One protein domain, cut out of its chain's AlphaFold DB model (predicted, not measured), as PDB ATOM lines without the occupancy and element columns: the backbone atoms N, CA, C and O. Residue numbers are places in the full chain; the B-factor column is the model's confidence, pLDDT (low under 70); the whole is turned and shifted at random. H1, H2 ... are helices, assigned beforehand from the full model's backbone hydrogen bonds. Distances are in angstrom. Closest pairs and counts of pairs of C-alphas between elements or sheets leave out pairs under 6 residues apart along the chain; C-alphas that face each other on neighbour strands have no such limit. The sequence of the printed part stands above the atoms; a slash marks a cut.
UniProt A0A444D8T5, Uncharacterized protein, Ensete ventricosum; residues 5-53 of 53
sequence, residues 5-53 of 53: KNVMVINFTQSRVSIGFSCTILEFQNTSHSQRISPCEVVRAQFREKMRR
ATOM      1  N   LYS A   5     195.659 218.268 260.719       85.19
ATOM      2  CA  LYS A   5     194.554 219.097 261.212       85.19
ATOM      3  C   LYS A   5     194.570 219.249 262.740       85.19
ATOM      4  O   LYS A   5     194.388 220.358 263.226       85.19
ATOM      5  N   ASN A   6     194.868 218.186 263.492       87.31
ATOM      6  CA  ASN A   6     194.961 218.250 264.956       87.31
ATOM      7  C   ASN A   6     196.180 219.047 265.421       87.31
ATOM      8  O   ASN A   6     196.062 219.844 266.345       87.31
ATOM      9  N   VAL A   7     197.327 218.890 264.754       92.56
ATOM     10  CA  VAL A   7     198.538 219.665 265.076       92.56
ATOM     11  C   VAL A   7     198.285 221.164 264.903       92.56
ATOM     12  O   VAL A   7     198.645 221.959 265.767       92.56
ATOM     13  N   MET A   8     197.600 221.554 263.824       92.12
ATOM     14  CA  MET A   8     197.251 222.955 263.575       92.12
ATOM     15  C   MET A   8     196.326 223.525 264.657       92.12
ATOM     16  O   MET A   8     196.551 224.638 265.124       92.12
ATOM     17  N   VAL A   9     195.318 222.760 265.087       91.06
ATOM     18  CA  VAL A   9     194.402 223.177 266.160       91.06
ATOM     19  C   VAL A   9     195.151 223.342 267.483       91.06
ATOM     20  O   VAL A   9     194.977 224.356 268.157       91.06
ATOM     21  N   ILE A  10     196.030 222.400 267.835       92.19
ATOM     22  CA  ILE A  10     196.829 222.466 269.068       92.19
ATOM     23  C   ILE A  10     197.734 223.701 269.056       92.19
ATOM     24  O   ILE A  10     197.677 224.503 269.984       92.19
ATOM     25  N   ASN A  11     198.490 223.915 267.976       93.44
ATOM     26  CA  ASN A  11     199.395 225.059 267.856       93.44
ATOM     27  C   ASN A  11     198.645 226.395 267.870       93.44
ATOM     28  O   ASN A  11     199.102 227.357 268.482       93.44
ATOM     29  N   PHE A  12     197.477 226.462 267.229       92.94
ATOM     30  CA  PHE A  12     196.641 227.659 267.259       92.94
ATOM     31  C   PHE A  12     196.164 227.967 268.681       92.94
ATOM     32  O   PHE A  12     196.280 229.101 269.146       92.94
ATOM     33  N   THR A  13     195.690 226.950 269.398       94.19
ATOM     34  CA  THR A  13     195.217 227.100 270.780       94.19
ATOM     35  C   THR A  13     196.364 227.511 271.705       94.19
ATOM     36  O   THR A  13     196.228 228.452 272.484       94.19
ATOM     37  N   GLN A  14     197.528 226.875 271.560       94.62
ATOM     38  CA  GLN A  14     198.733 227.188 272.326       94.62
ATOM     39  C   GLN A  14     199.248 228.603 272.042       94.62
ATOM     40  O   GLN A  14     199.626 229.313 272.972       94.62
ATOM     41  N   SER A  15     199.218 229.037 270.781       94.25
ATOM     42  CA  SER A  15     199.587 230.396 270.383       94.25
ATOM     43  C   SER A  15     198.646 231.427 271.005       94.25
ATOM     44  O   SER A  15     199.106 232.384 271.616       94.25
ATOM     45  N   ARG A  16     197.326 231.197 270.970       93.31
ATOM     46  CA  ARG A  16     196.335 232.104 271.582       93.31
ATOM     47  C   ARG A  16     196.538 232.246 273.093       93.31
ATOM     48  O   ARG A  16     196.497 233.363 273.601       93.31
ATOM     49  N   VAL A  17     196.798 231.139 273.791       89.81
ATOM     50  CA  VAL A  17     197.101 231.150 275.233       89.81
ATOM     51  C   VAL A  17     198.423 231.868 275.509       89.81
ATOM     52  O   VAL A  17     198.475 232.725 276.386       89.81
ATOM     53  N   SER A  18     199.465 231.580 274.728       90.56
ATOM     54  CA  SER A  18     200.786 232.198 274.895       90.56
ATOM     55  C   SER A  18     200.752 233.701 274.623       90.56
ATOM     56  O   SER A  18     201.371 234.461 275.354       90.56
ATOM     57  N   ILE A  19     199.989 234.153 273.623       91.75
ATOM     58  CA  ILE A  19     199.806 235.578 273.320       91.75
ATOM     59  C   ILE A  19     199.093 236.283 274.472       91.75
ATOM     60  O   ILE A  19     199.557 237.328 274.913       91.75
ATOM     61  N   GLY A  20     197.996 235.713 274.983       89.56
ATOM     62  CA  GLY A  20     197.288 236.291 276.129       89.56
ATOM     63  C   GLY A  20     198.194 236.408 277.354       89.56
ATOM     64  O   GLY A  20     198.234 237.453 277.999       89.56
ATOM     65  N   PHE A  21     198.983 235.365 277.616       85.62
ATOM     66  CA  PHE A  21     199.917 235.326 278.735       85.62
ATOM     67  C   PHE A  21     201.055 236.344 278.585       85.62
ATOM     68  O   PHE A  21     201.310 237.130 279.497       85.62
ATOM     69  N   SER A  22     201.691 236.397 277.413       87.06
ATOM     70  CA  SER A  22     202.734 237.379 277.111       87.06
ATOM     71  C   SER A  22     202.207 238.810 277.161       87.06
ATOM     72  O   SER A  22     202.921 239.690 277.626       87.06
ATOM     73  N   CYS A  23     200.961 239.054 276.746       85.44
ATOM     74  CA  CYS A  23     200.340 240.376 276.818       85.44
ATOM     75  C   CYS A  23     200.173 240.840 278.274       85.44
ATOM     76  O   CYS A  23     200.561 241.954 278.609       85.44
ATOM     77  N   THR A  24     199.701 239.959 279.165       82.06
ATOM     78  CA  THR A  24     199.590 240.266 280.602       82.06
ATOM     79  C   THR A  24     200.958 240.519 281.243       82.06
ATOM     80  O   THR A  24     201.104 241.435 282.050       82.06
ATOM     81  N   ILE A  25     201.986 239.751 280.864       82.00
ATOM     82  CA  ILE A  25     203.360 239.978 281.343       82.00
ATOM     83  C   ILE A  25     203.922 241.302 280.809       82.00
ATOM     84  O   ILE A  25     204.614 242.013 281.538       82.00
ATOM     85  N   LEU A  26     203.628 241.652 279.557       82.81
ATOM     86  CA  LEU A  26     204.083 242.894 278.938       82.81
ATOM     87  C   LEU A  26     203.406 244.119 279.572       82.81
ATOM     88  O   LEU A  26     204.089 245.090 279.892       82.81
ATOM     89  N   GLU A  27     202.091 244.082 279.798       80.31
ATOM     90  CA  GLU A  27     201.372 245.120 280.555       80.31
ATOM     91  C   GLU A  27     201.940 245.263 281.966       80.31
ATOM     92  O   GLU A  27     202.146 246.382 282.441       80.31
ATOM     93  N   PHE A  28     202.273 244.145 282.615       74.88
ATOM     94  CA  PHE A  28     202.937 244.151 283.911       74.88
ATOM     95  C   PHE A  28     204.328 244.799 283.858       74.88
ATOM     96  O   PHE A  28     204.638 245.636 284.697       74.88
ATOM     97  N   GLN A  29     205.180 244.468 282.885       75.00
ATOM     98  CA  GLN A  29     206.493 245.111 282.751       75.00
ATOM     99  C   GLN A  29     206.373 246.613 282.493       75.00
ATOM    100  O   GLN A  29     207.085 247.398 283.108       75.00
ATOM    101  N   ASN A  30     205.442 247.026 281.633       73.00
ATOM    102  CA  ASN A  30     205.247 248.441 281.325       73.00
ATOM    103  C   ASN A  30     204.702 249.230 282.526       73.00
ATOM    104  O   ASN A  30     205.140 250.351 282.776       73.00
ATOM    105  N   THR A  31     203.779 248.646 283.297       69.50
ATOM    106  CA  THR A  31     203.222 249.280 284.503       69.50
ATOM    107  C   THR A  31     204.185 249.229 285.683       69.50
ATOM    108  O   THR A  31     204.318 250.224 286.381       69.50
ATOM    109  N   SER A  32     204.916 248.127 285.870       64.88
ATOM    110  CA  SER A  32     205.927 247.983 286.930       64.88
ATOM    111  C   SER A  32     207.154 248.878 286.726       64.88
ATOM    112  O   SER A  32     207.769 249.339 287.689       64.88
ATOM    113  N   HIS A  33     207.504 249.165 285.468       64.62
ATOM    114  CA  HIS A  33     208.569 250.109 285.141       64.62
ATOM    115  C   HIS A  33     208.192 251.552 285.514       64.62
ATOM    116  O   HIS A  33     209.076 252.340 285.845       64.62
ATOM    117  N   SER A  34     206.895 251.893 285.517       67.44
ATOM    118  CA  SER A  34     206.412 253.225 285.914       67.44
ATOM    119  C   SER A  34     205.926 253.302 287.372       67.44
ATOM    120  O   SER A  34     206.019 254.354 288.001       67.44
ATOM    121  N   GLN A  35     205.466 252.191 287.948       64.31
ATOM    122  CA  GLN A  35     204.988 252.064 289.324       64.31
ATOM    123  C   GLN A  35     205.654 250.846 289.959       64.31
ATOM    124  O   GLN A  35     205.513 249.752 289.444       64.31
ATOM    125  N   ARG A  36     206.354 250.987 291.091       69.38
ATOM    126  CA  ARG A  36     207.009 249.864 291.799       69.38
ATOM    127  C   ARG A  36     205.993 248.853 292.364       69.38
ATOM    128  O   ARG A  36     205.790 248.796 293.571       69.38
ATOM    129  N   ILE A  37     205.356 248.066 291.505       66.44
ATOM    130  CA  ILE A  37     204.346 247.068 291.860       66.44
ATOM    131  C   ILE A  37     204.907 245.691 291.540       66.44
ATOM    132  O   ILE A  37     205.507 245.469 290.487       66.44
ATOM    133  N   SER A  38     204.738 244.760 292.476       70.56
ATOM    134  CA  SER A  38     205.247 243.402 292.326       70.56
ATOM    135  C   SER A  38     204.395 242.578 291.340       70.56
ATOM    136  O   SER A  38     203.178 242.772 291.265       70.56
ATOM    137  N   PRO A  39     204.984 241.596 290.623       64.75
ATOM    138  CA  PRO A  39     204.245 240.725 289.695       64.75
ATOM    139  C   PRO A  39     203.053 240.031 290.357       64.75
ATOM    140  O   PRO A  39     201.984 239.872 289.767       64.75
ATOM    141  N   CYS A  40     203.225 239.664 291.625       71.25
ATOM    142  CA  CYS A  40     202.224 238.974 292.423       71.25
ATOM    143  C   CYS A  40     200.992 239.838 292.725       71.25
ATOM    144  O   CYS A  40     199.896 239.293 292.849       71.25
ATOM    145  N   GLU A  41     201.137 241.161 292.836       73.62
ATOM    146  CA  GLU A  41     200.017 242.069 293.108       73.62
ATOM    147  C   GLU A  41     199.117 242.262 291.893       73.62
ATOM    148  O   GLU A  41     197.897 242.272 292.049       73.62
ATOM    149  N   VAL A  42     199.684 242.325 290.686       72.19
ATOM    150  CA  VAL A  42     198.896 242.452 289.449       72.19
ATOM    151  C   VAL A  42     198.108 241.177 289.166       72.19
ATOM    152  O   VAL A  42     196.913 241.249 288.882       72.19
ATOM    153  N   VAL A  43     198.719 240.003 289.358       74.88
ATOM    154  CA  VAL A  43     197.997 238.722 289.270       74.88
ATOM    155  C   VAL A  43     196.888 238.656 290.327       74.88
ATOM    156  O   VAL A  43     195.755 238.290 290.013       74.88
ATOM    157  N   ARG A  44     197.161 239.071 291.573       76.75
ATOM    158  CA  ARG A  44     196.139 239.133 292.634       76.75
ATOM    159  C   ARG A  44     194.989 240.074 292.294       76.75
ATOM    160  O   ARG A  44     193.839 239.717 292.544       76.75
ATOM    161  N   ALA A  45     195.283 241.256 291.761       77.69
ATOM    162  CA  ALA A  45     194.282 242.241 291.374       77.69
ATOM    163  C   ALA A  45     193.413 241.717 290.223       77.69
ATOM    164  O   ALA A  45     192.189 241.787 290.304       77.69
ATOM    165  N   GLN A  46     194.025 241.098 289.210       74.88
ATOM    166  CA  GLN A  46     193.311 240.524 288.071       74.88
ATOM    167  C   GLN A  46     192.383 239.373 288.492       74.88
ATOM    168  O   GLN A  46     191.244 239.302 288.033       74.88
ATOM    169  N   PHE A  47     192.831 238.498 289.400       78.19
ATOM    170  CA  PHE A  47     191.975 237.458 289.980       78.19
ATOM    171  C   PHE A  47     190.864 238.040 290.856       78.19
ATOM    172  O   PHE A  47     189.733 237.567 290.783       78.19
ATOM    173  N   ARG A  48     191.146 239.082 291.649       79.88
ATOM    174  CA  ARG A  48     190.118 239.775 292.442       79.88
ATOM    175  C   ARG A  48     189.028 240.375 291.565       79.88
ATOM    176  O   ARG A  48     187.862 240.167 291.864       79.88
ATOM    177  N   GLU A  49     189.391 241.067 290.492       77.94
ATOM    178  CA  GLU A  49     188.428 241.637 289.545       77.94
ATOM    179  C   GLU A  49     187.598 240.547 288.854       77.94
ATOM    180  O   GLU A  49     186.383 240.675 288.736       77.94
ATOM    181  N   LYS A  50     188.224 239.424 288.477       78.94
ATOM    182  CA  LYS A  50     187.512 238.274 287.894       78.94
ATOM    183  C   LYS A  50     186.549 237.583 288.857       78.94
ATOM    184  O   LYS A  50     185.562 237.036 288.396       78.94
ATOM    185  N   MET A  51     186.851 237.580 290.155       77.50
ATOM    186  CA  MET A  51     186.000 237.003 291.206       77.50
ATOM    187  C   MET A  51     184.917 237.973 291.697       77.50
ATOM    188  O   MET A  51     184.039 237.577 292.457       77.50
ATOM    189  N   ARG A  52     185.012 239.256 291.328       72.44
ATOM    190  CA  ARG A  52     184.069 240.310 291.724       72.44
ATOM    191  C   ARG A  52     182.965 240.540 290.682       72.44
ATOM    192  O   ARG A  52     181.979 241.200 290.999       72.44
ATOM    193  N   ARG A  53     183.144 240.021 289.467       55.03
ATOM    194  CA  ARG A  53     182.155 239.985 288.384       55.03
ATOM    195  C   ARG A  53     181.412 238.658 288.388       55.03
ATOM    196  O   ARG A  53     180.211 238.695 288.056       55.03
TER     197      ARG A  53
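AT A GLANCE: This is residues 5 to 53 of the 53 residues of an uncharacterized protein of Ensete ventricosum (UniProt A0A444D8T5). A long helix, H1, and a short one, H2, meet near their ends as an L, with the corner where the last turns of H1 meet the first turns of H2. H1 makes the longest axis; its residues 5 to 23 stick out on one side of the corner, and residues 47 to 53 stick out at the end of the shorter limb. The printed part has 49 residues with two named helices, H1 then H2, and no named strand, and its class is all helix. It is only just loose, close to extended, with a radius of gyration of the C-alphas of 14.4 A, and its outline is flat, spanning 45 by 27 by 13 A.

HOW THE PARTS SIT: Start with H1, residues 5 to 34, and go on through a tight link of 4 residues to H2, residues 39 to 52. Look at residues 28 to 32 of H1 and 39 to 42 of H2: with these parts alone the helices only just touch, with 3 pairs of C-alphas within 8 A. Their closest C-alphas, those of Phe 28 and Pro 39, are 6.8 A apart. The helices run opposite ways at a steep tilt of 69 degrees, only just short of about perpendicular. In H2 every O i to N i+4 pair is within hydrogen-bond range; in H1, 25 of 26 are.

IN THESE COORDINATES: Find C-alpha 5 at (194.554, 219.097, 261.212); from there H1 runs 43.8 A to C-alpha 34 at (206.412, 253.225, 285.914). H2 begins at C-alpha 39 and runs 20.3 A to C-alpha 52 at (184.069, 240.310, 291.724).

THE WHOLE: The two C-alphas farthest apart, those of Lys 5 and Arg 36, are 45.1 A from each other. The printed part has no cut and ends at Arg 53, the chain's last residue. Look in the B-factor column for a mean pLDDT of the printed part of 79.9; residues 31 to 37, 39 and 53 are under 70.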